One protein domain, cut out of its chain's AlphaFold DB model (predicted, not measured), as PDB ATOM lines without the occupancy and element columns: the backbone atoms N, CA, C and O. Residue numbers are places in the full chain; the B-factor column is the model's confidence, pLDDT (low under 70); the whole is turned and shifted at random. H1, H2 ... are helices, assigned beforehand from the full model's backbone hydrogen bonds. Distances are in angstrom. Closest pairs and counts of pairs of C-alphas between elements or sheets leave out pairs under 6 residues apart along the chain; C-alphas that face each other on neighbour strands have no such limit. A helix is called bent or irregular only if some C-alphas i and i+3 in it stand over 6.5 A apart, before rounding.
ATOM      1  N   LEU A  24     -18.143 -38.204  -5.578       79.38
ATOM      2  CA  LEU A  24     -17.490 -38.071  -6.879       79.38
ATOM      3  C   LEU A  24     -17.200 -36.603  -7.274       79.38
ATOM      4  O   LEU A  24     -16.085 -36.340  -7.722       79.38
ATOM      5  N   PRO A  25     -18.097 -35.618  -7.043       81.38
ATOM      6  CA  PRO A  25     -17.801 -34.215  -7.343       81.38
ATOM      7  C   PRO A  25     -16.626 -33.640  -6.542       81.38
ATOM      8  O   PRO A  25     -15.822 -32.881  -7.084       81.38
ATOM      9  N   VAL A  26     -16.509 -33.999  -5.260       84.00
ATOM     10  CA  VAL A  26     -15.434 -33.517  -4.378       84.00
ATOM     11  C   VAL A  26     -14.103 -34.144  -4.780       84.00
ATOM     12  O   VAL A  26     -13.095 -33.438  -4.890       84.00
ATOM     13  N   LEU A  27     -14.102 -35.452  -5.058       85.44
ATOM     14  CA  LEU A  27     -12.908 -36.156  -5.516       85.44
ATOM     15  C   LEU A  27     -12.442 -35.615  -6.874       85.44
ATOM     16  O   LEU A  27     -11.274 -35.247  -7.014       85.44
ATOM     17  N   PHE A  28     -13.369 -35.450  -7.822       86.06
ATOM     18  CA  PHE A  28     -13.092 -34.886  -9.141       86.06
ATOM     19  C   PHE A  28     -12.505 -33.475  -9.043       86.06
ATOM     20  O   PHE A  28     -11.489 -33.187  -9.669       86.06
ATOM     21  N   GLN A  29     -13.075 -32.596  -8.212       85.88
ATOM     22  CA  GLN A  29     -12.549 -31.240  -8.035       85.88
ATOM     23  C   GLN A  29     -11.117 -31.239  -7.477       85.88
ATOM     24  O   GLN A  29     -10.295 -30.424  -7.907       85.88
ATOM     25  N   SER A  30     -10.808 -32.163  -6.563       87.62
ATOM     26  CA  SER A  30      -9.471 -32.298  -5.972       87.62
ATOM     27  C   SER A  30      -8.400 -32.757  -6.971       87.62
ATOM     28  O   SER A  30      -7.223 -32.464  -6.774       87.62
ATOM     29  N   VAL A  31      -8.812 -33.433  -8.048       88.62
ATOM     30  CA  VAL A  31      -7.946 -33.881  -9.147       88.62
ATOM     31  C   VAL A  31      -7.861 -32.827 -10.252       88.62
ATOM     32  O   VAL A  31      -6.783 -32.492 -10.742       88.62
ATOM     33  N   TYR A  32      -9.005 -32.262 -10.630       86.69
ATOM     34  CA  TYR A  32      -9.120 -31.344 -11.755       86.69
ATOM     35  C   TYR A  32      -8.381 -30.022 -11.516       86.69
ATOM     36  O   TYR A  32      -7.781 -29.475 -12.441       86.69
ATOM     37  N   GLN A  33      -8.383 -29.489 -10.288       86.56
ATOM     38  CA  GLN A  33      -7.672 -28.241  -9.978       86.56
ATOM     39  C   GLN A  33      -6.164 -28.294 -10.281       86.56
ATOM     40  O   GLN A  33      -5.703 -27.457 -11.064       86.56
ATOM     41  N   PRO A  34      -5.386 -29.242  -9.723       84.81
ATOM     42  CA  PRO A  34      -3.949 -29.288  -9.979       84.81
ATOM     43  C   PRO A  34      -3.611 -29.627 -11.437       84.81
ATOM     44  O   PRO A  34      -2.629 -29.104 -11.964       84.81
ATOM     45  N   MET A  35      -4.440 -30.427 -12.118       85.25
ATOM     46  CA  MET A  35      -4.251 -30.752 -13.537       85.25
ATOM     47  C   MET A  35      -4.539 -29.567 -14.465       85.25
ATOM     48  O   MET A  35      -3.714 -29.226 -15.310       85.25
ATOM     49  N   SER A  36      -5.691 -28.910 -14.300       84.69
ATOM     50  CA  SER A  36      -6.111 -27.796 -15.165       84.69
ATOM     51  C   SER A  36      -5.208 -26.565 -15.040       84.69
ATOM     52  O   SER A  36      -5.051 -25.819 -16.005       84.69
ATOM     53  N   GLY A  37      -4.601 -26.362 -13.867       82.31
ATOM     54  CA  GLY A  37      -3.665 -25.268 -13.610       82.31
ATOM     55  C   GLY A  37      -2.191 -25.586 -13.874       82.31
ATOM     56  O   GLY A  37      -1.362 -24.735 -13.565       82.31
ATOM     57  N   GLY A  38      -1.844 -26.785 -14.362       81.69
ATOM     58  CA  GLY A  38      -0.442 -27.200 -14.542       81.69
ATOM     59  C   GLY A  38       0.353 -27.320 -13.235       81.69
ATOM     60  O   GLY A  38       1.576 -27.387 -13.256       81.69
ATOM     61  N   GLN A  39      -0.321 -27.342 -12.080       84.94
ATOM     62  CA  GLN A  39       0.338 -27.355 -10.769       84.94
ATOM     63  C   GLN A  39       1.080 -28.669 -10.516       84.94
ATOM     64  O   GLN A  39       2.025 -28.694  -9.738       84.94
ATOM     65  N   TYR A  40       0.701 -29.745 -11.209       82.69
ATOM     66  CA  TYR A  40       1.393 -31.031 -11.147       82.69
ATOM     67  C   TYR A  40       2.860 -30.962 -11.600       82.69
ATOM     68  O   TYR A  40       3.655 -31.795 -11.179       82.69
ATOM     69  N   GLU A  41       3.245 -29.963 -12.403       85.19
ATOM     70  CA  GLU A  41       4.634 -29.774 -12.848       85.19
ATOM     71  C   GLU A  41       5.566 -29.309 -11.718       85.19
ATOM     72  O   GLU A  41       6.779 -29.495 -11.800       85.19
ATOM     73  N   SER A  42       5.009 -28.703 -10.664       88.94
ATOM     74  CA  SER A  42       5.747 -28.237  -9.484       88.94
ATOM     75  C   SER A  42       5.480 -29.068  -8.226       88.94
ATOM     76  O   SER A  42       6.003 -28.739  -7.160       88.94
ATOM     77  N   MET A  43       4.678 -30.130  -8.340       90.38
ATOM     78  CA  MET A  43       4.378 -31.054  -7.249       90.38
ATOM     79  C   MET A  43       5.550 -32.002  -6.987       90.38
ATOM     80  O   MET A  43       6.287 -32.389  -7.894       90.38
ATOM     81  N   GLU A  44       5.702 -32.403  -5.728       94.12
ATOM     82  CA  GLU A  44       6.630 -33.476  -5.373       94.12
ATOM     83  C   GLU A  44       6.109 -34.828  -5.887       94.12
ATOM     84  O   GLU A  44       4.902 -35.029  -6.034       94.12
ATOM     85  N   GLU A  45       7.015 -35.779  -6.129       90.50
ATOM     86  CA  GLU A  45       6.681 -37.096  -6.692       90.50
ATOM     87  C   GLU A  45       5.575 -37.816  -5.897       90.50
ATOM     88  O   GLU A  45       4.627 -38.339  -6.479       90.50
ATOM     89  N   GLU A  46       5.637 -37.777  -4.564       91.56
ATOM     90  CA  GLU A  46       4.628 -38.367  -3.671       91.56
ATOM     91  C   GLU A  46       3.231 -37.754  -3.871       91.56
ATOM     92  O   GLU A  46       2.210 -38.447  -3.842       91.56
ATOM     93  N   GLN A  47       3.174 -36.449  -4.135       89.00
ATOM     94  CA  GLN A  47       1.918 -35.750  -4.380       89.00
ATOM     95  C   GLN A  47       1.341 -36.108  -5.754       89.00
ATOM     96  O   GLN A  47       0.120 -36.206  -5.896       89.00
ATOM     97  N   VAL A  48       2.200 -36.336  -6.753       89.31
ATOM     98  CA  VAL A  48       1.789 -36.829  -8.076       89.31
ATOM     99  C   VAL A  48       1.237 -38.250  -7.968       89.31
ATOM    100  O   VAL A  48       0.175 -38.528  -8.522       89.31
ATOM    101  N   TRP A  49       1.880 -39.130  -7.198       92.81
ATOM    102  CA  TRP A  49       1.353 -40.475  -6.937       92.81
ATOM    103  C   TRP A  49      -0.009 -40.436  -6.246       92.81
ATOM    104  O   TRP A  49      -0.950 -41.080  -6.704       92.81
ATOM    105  N   THR A  50      -0.154 -39.590  -5.227       91.25
ATOM    106  CA  THR A  50      -1.444 -39.376  -4.549       91.25
ATOM    107  C   THR A  50      -2.518 -38.865  -5.520       91.25
ATOM    108  O   THR A  50      -3.696 -39.201  -5.400       91.25
ATOM    109  N   LEU A  51      -2.140 -38.025  -6.491       90.75
ATOM    110  CA  LEU A  51      -3.057 -37.524  -7.514       90.75
ATOM    111  C   LEU A  51      -3.532 -38.649  -8.448       90.75
ATOM    112  O   LEU A  51      -4.722 -38.709  -8.755       90.75
ATOM    113  N   ILE A  52      -2.634 -39.555  -8.841       90.94
ATOM    114  CA  ILE A  52      -2.955 -40.740  -9.654       90.94
ATOM    115  C   ILE A  52      -3.918 -41.669  -8.904       90.94
ATOM    116  O   ILE A  52      -4.948 -42.051  -9.455       90.94
ATOM    117  N   GLU A  53      -3.666 -41.955  -7.626       92.31
ATOM    118  CA  GLU A  53      -4.559 -42.794  -6.808       92.31
ATOM    119  C   GLU A  53      -5.980 -42.211  -6.702       92.31
ATOM    120  O   GLU A  53      -6.984 -42.934  -6.725       92.31
ATOM    121  N   LYS A  54      -6.092 -40.878  -6.630       89.81
ATOM    122  CA  LYS A  54      -7.387 -40.186  -6.642       89.81
ATOM    123  C   LYS A  54      -8.091 -40.280  -7.995       89.81
ATOM    124  O   LYS A  54      -9.316 -40.400  -8.011       89.81
ATOM    125  N   ILE A  55      -7.351 -40.247  -9.106       90.00
ATOM    126  CA  ILE A  55      -7.901 -40.463 -10.455       90.00
ATOM    127  C   ILE A  55      -8.480 -41.875 -10.566       90.00
ATOM    128  O   ILE A  55      -9.629 -42.028 -10.983       90.00
ATOM    129  N   ASP A  56      -7.733 -42.888 -10.124       90.62
ATOM    130  CA  ASP A  56      -8.193 -44.281 -10.144       90.62
ATOM    131  C   ASP A  56      -9.462 -44.459  -9.298       90.62
ATOM    132  O   ASP A  56     -10.436 -45.083  -9.729       90.62
ATOM    133  N   THR A  57      -9.503 -43.821  -8.127       89.19
ATOM    134  CA  THR A  57     -10.685 -43.835  -7.254       89.19
ATOM    135  C   THR A  57     -11.889 -43.137  -7.907       89.19
ATOM    136  O   THR A  57     -13.009 -43.646  -7.835       89.19
ATOM    137  N   CYS A  58     -11.680 -42.006  -8.596       87.81
ATOM    138  CA  CYS A  58     -12.713 -41.331  -9.394       87.81
ATOM    139  C   CYS A  58     -13.281 -42.260 -10.470       87.81
ATOM    140  O   CYS A  58     -14.498 -42.387 -10.603       87.81
ATOM    141  N   HIS A  59     -12.404 -42.928 -11.219       85.81
ATOM    142  CA  HIS A  59     -12.797 -43.839 -12.288       85.81
ATOM    143  C   HIS A  59     -13.626 -45.021 -11.758       85.81
ATOM    144  O   HIS A  59     -14.663 -45.374 -12.331       85.81
ATOM    145  N   ASP A  60     -13.223 -45.599 -10.629       86.94
ATOM    146  CA  ASP A  60     -13.975 -46.674  -9.982       86.94
ATOM    147  C   ASP A  60     -15.365 -46.224  -9.514       86.94
ATOM    148  O   ASP A  60     -16.334 -46.975  -9.668       86.94
ATOM    149  N   LEU A  61     -15.493 -45.003  -8.988       83.88
ATOM    150  CA  LEU A  61     -16.786 -44.435  -8.599       83.88
ATOM    151  C   LEU A  61     -17.700 -44.218  -9.809       83.88
ATOM    152  O   LEU A  61     -18.838 -44.682  -9.786       83.88
ATOM    153  N   VAL A  62     -17.193 -43.629 -10.897       83.62
ATOM    154  CA  VAL A  62     -17.949 -43.461 -12.155       83.62
ATOM    155  C   VAL A  62     -18.470 -44.800 -12.669       83.62
ATOM    156  O   VAL A  62     -19.633 -44.922 -13.067       83.62
ATOM    157  N   ARG A  63     -17.621 -45.834 -12.633       81.81
ATOM    158  CA  ARG A  63     -17.990 -47.181 -13.071       81.81
ATOM    159  C   ARG A  63     -19.053 -47.814 -12.170       81.81
ATOM    160  O   ARG A  63     -19.936 -48.498 -12.684       81.81
ATOM    161  N   ARG A  64     -18.961 -47.627 -10.849       80.50
ATOM    162  CA  ARG A  64     -19.935 -48.154  -9.874       80.50
ATOM    163  C   ARG A  64     -21.286 -47.455  -9.971       80.50
ATOM    164  O   ARG A  64     -22.309 -48.124  -9.877       80.50
ATOM    165  N   GLU A  65     -21.280 -46.142 -10.169       77.38
ATOM    166  CA  GLU A  65     -22.494 -45.334 -10.314       77.38
ATOM    167  C   GLU A  65     -23.159 -45.512 -11.687       77.38
ATOM    168  O   GLU A  65     -24.295 -45.087 -11.869       77.38
ATOM    169  N   ALA A  66     -22.481 -46.181 -12.633       73.25
ATOM    170  CA  ALA A  66     -22.962 -46.427 -13.991       73.25
ATOM    171  C   ALA A  66     -23.448 -45.141 -14.683       73.25
ATOM    172  O   ALA A  66     -24.400 -45.177 -15.457       73.25
ATOM    173  N   LEU A  67     -22.764 -44.018 -14.417       69.56
ATOM    174  CA  LEU A  67     -23.112 -42.687 -14.938       69.56
ATOM    175  C   LEU A  67     -23.091 -42.604 -16.467       69.56
ATOM    176  O   LEU A  67     -23.633 -41.660 -17.034       69.56
ATOM    177  N   PHE A  68     -22.424 -43.562 -17.110       75.06
ATOM    178  CA  PHE A  68     -22.341 -43.676 -18.552       75.06
ATOM    179  C   PHE A  68     -22.581 -45.124 -18.965       75.06
ATOM    180  O   PHE A  68     -21.822 -46.035 -18.608       75.06
ATOM    181  N   SER A  69     -23.610 -45.338 -19.771       72.06
ATOM    182  CA  SER A  69     -23.875 -46.599 -20.449       72.06
ATOM    183  C   SER A  69     -23.446 -46.533 -21.912       72.06
ATOM    184  O   SER A  69     -23.558 -45.508 -22.577       72.06
ATOM    185  N   LYS A  70     -23.025 -47.672 -22.478       67.94
ATOM    186  CA  LYS A  70     -22.699 -47.784 -23.916       67.94
ATOM    187  C   LYS A  70     -23.899 -47.534 -24.841       67.94
ATOM    188  O   LYS A  70     -23.704 -47.405 -26.045       67.94
ATOM    189  N   ASN A  71     -25.110 -47.518 -24.286       66.25
ATOM    190  CA  ASN A  71     -26.358 -47.312 -25.015       66.25
ATOM    191  C   ASN A  71     -26.958 -45.913 -24.795       66.25
ATOM    192  O   ASN A  71     -28.015 -45.633 -25.353       66.25
ATOM    193  N   GLU A  72     -26.326 -45.075 -23.972       67.94
ATOM    194  CA  GLU A  72     -26.750 -43.694 -23.736       67.94
ATOM    195  C   GLU A  72     -26.067 -42.765 -24.737       67.94
ATOM    196  O   GLU A  72     -24.905 -42.949 -25.113       67.94
ATOM    197  N   THR A  73     -26.810 -41.765 -25.197       69.81
ATOM    198  CA  THR A  73     -26.265 -40.661 -25.979       69.81
ATOM    199  C   THR A  73     -25.774 -39.558 -25.043       69.81
ATOM    200  O   THR A  73     -26.156 -39.487 -23.880       69.81
ATOM    201  N   LEU A  74     -24.925 -38.658 -25.543       67.12
ATOM    202  CA  LEU A  74     -24.440 -37.515 -24.755       67.12
ATOM    203  C   LEU A  74     -25.571 -36.594 -24.263       67.12
ATOM    204  O   LEU A  74     -25.359 -35.852 -23.312       67.12
ATOM    205  N   GLU A  75     -26.748 -36.639 -24.895       70.25
ATOM    206  CA  GLU A  75     -27.941 -35.894 -24.473       70.25
ATOM    207  C   GLU A  75     -28.632 -36.530 -23.255       70.25
ATOM    208  O   GLU A  75     -29.314 -35.831 -22.507       70.25
ATOM    209  N   ASP A  76     -28.417 -37.831 -23.028       65.06
ATOM    210  CA  ASP A  76     -28.944 -38.581 -21.880       65.06
ATOM    211  C   ASP A  76     -28.074 -38.398 -20.622       65.06
ATOM    212  O   ASP A  76     -28.496 -38.689 -19.502       65.06
ATOM    213  N   VAL A  77     -26.856 -37.877 -20.797       66.81
ATOM    214  CA  VAL A  77     -25.913 -37.590 -19.718       66.81
ATOM    215  C   VAL A  77     -26.242 -36.239 -19.090       66.81
ATOM    216  O   VAL A  77     -26.256 -35.205 -19.757       66.81
ATOM    217  N   HIS A  78     -26.425 -36.215 -17.768       69.25
ATOM    218  CA  HIS A  78     -26.618 -34.964 -17.035       69.25
ATOM    219  C   HIS A  78     -25.424 -34.012 -17.252       69.25
ATOM    220  O   HIS A  78     -24.270 -34.407 -17.084       69.25
ATOM    221  N   THR A  79     -25.683 -32.738 -17.569       63.00
ATOM    222  CA  THR A  79     -24.652 -31.727 -17.896       63.00
ATOM    223  C   THR A  79     -23.559 -31.602 -16.826       63.00
ATOM    224  O   THR A  79     -22.406 -31.302 -17.131       63.00
ATOM    225  N   GLU A  80     -23.894 -31.853 -15.559       61.78
ATOM    226  CA  GLU A  80     -22.932 -31.845 -14.448       61.78
ATOM    227  C   GLU A  80     -21.998 -33.067 -14.449       61.78
ATOM    228  O   GLU A  80     -20.828 -32.933 -14.087       61.78
ATOM    229  N   SER A  81     -22.472 -34.219 -14.932       65.12
ATOM    230  CA  SER A  81     -21.694 -35.455 -15.078       65.12
ATOM    231  C   SER A  81     -20.743 -35.406 -16.273       65.12
ATOM    232  O   SER A  81     -19.732 -36.101 -16.271       65.12
ATOM    233  N   MET A  82     -20.990 -34.538 -17.266       66.25
ATOM    234  CA  MET A  82     -20.116 -34.399 -18.443       66.25
ATOM    235  C   MET A  82     -18.673 -34.026 -18.086       66.25
ATOM    236  O   MET A  82     -17.750 -34.378 -18.815       66.25
ATOM    237  N   LYS A  83     -18.456 -33.326 -16.964       69.94
ATOM    238  CA  LYS A  83     -17.103 -32.965 -16.509       69.94
ATOM    239  C   LYS A  83     -16.264 -34.197 -16.170       69.94
ATOM    240  O   LYS A  83     -15.057 -34.154 -16.352       69.94
ATOM    241  N   VAL A  84     -16.910 -35.279 -15.742       71.31
ATOM    242  CA  VAL A  84     -16.270 -36.529 -15.314       71.31
ATOM    243  C   VAL A  84     -15.948 -37.461 -16.500       71.31
ATOM    244  O   VAL A  84     -15.481 -38.574 -16.303       71.31
ATOM    245  N   ILE A  85     -16.202 -37.024 -17.741       72.81
ATOM    246  CA  ILE A  85     -15.777 -37.737 -18.963       72.81
ATOM    247  C   ILE A  85     -14.264 -37.581 -19.210       72.81
ATOM    248  O   ILE A  85     -13.668 -38.437 -19.860       72.81
TER     249      ILE A  85
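What this domain is: This is residues 24 to 85 of the 86 residues of an uncharacterized protein of archaeon (UniProt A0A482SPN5). One long helix, H3, makes one long side of a loose, elongated model, and the shorter helix H1 packs on it at a slant, running back the opposite way. The very short H2 sits at the turn between H1 and the start of H3, while the long link of residues 66 to 80 runs out beyond the other end of H3 and folds back to bring the short H4 near both H1 and H3. The printed part has 62 residues with four named helices, in the order H1, H2, H3, H4, and no named strand; its class is all helix, with 43 residues in the named helices. The whole is loose, with a radius of gyration of the C-alphas of 13.4 A, and its C-alphas span 40 by 21 by 17 A along their three main axes.

Where its parts are: H3, residues 45 to 65, is the longest helix and measures 30.5 A from first to last C-alpha; C-alpha 45 is at (6.681, -37.096, -6.692) and C-alpha 65 at (-22.494, -45.334, -10.314). H1, residues 24 to 36, measures 17.4 A and begins with C-alpha 24 at (-17.490, -38.071, -6.879). H1 is neither bent nor irregular, but only just: C-alphas 31 and 34 are 6.1 A apart. H2 is residues 39 to 42, 5.6 A long. H4 is residues 81 to 85, 7.4 A long, and ends with C-alpha 85 at (-15.777, -37.737, -18.963).

How they stand to each other: H3 and H1 touch, and their closest C-alphas are those of Cys 58 and Leu 24, 6.3 A apart. Their lines stand at a steep tilt of 40 degrees, and they run opposite ways. H2 is close to H3 but not clearly touching it, the closest C-alphas being those of Tyr 40 and Val 48 at 6.6 A. H2 is also close to H1 but not clearly touching it, with the C-alphas of Tyr 40 and Pro 34 the closest at 5.7 A. H4 is close to H1 but not clearly touching it, and the closest C-alphas are those of Val 84 and Phe 28, 7.1 A apart. H4 is likewise close to H3 but not clearly touching it, the closest C-alphas being those of Val 84 and Val 62 at 7.8 A. H2 and H4 are apart. Every O i to N i+4 pair is within hydrogen-bond range in H3, against 8 of 9 in H1 and 0 of 1 in H4, where 2 of 2 O i to N i+3 pairs are within range; H2 is too short for an O i to N i+4 pair.

The domain as a whole: The two C-alphas farthest apart are those of Glu 44 and Asn 71, at 40.8 A. The printed part has no cut. The links from H1 to H2 and from H2 to H3 are tight, and the link from H3 to H4, residues 66 to 80, is long. The mean pLDDT of the printed part is 80.9; residue 67, residues 70 to 74 and residues 76 to 83 are under 70.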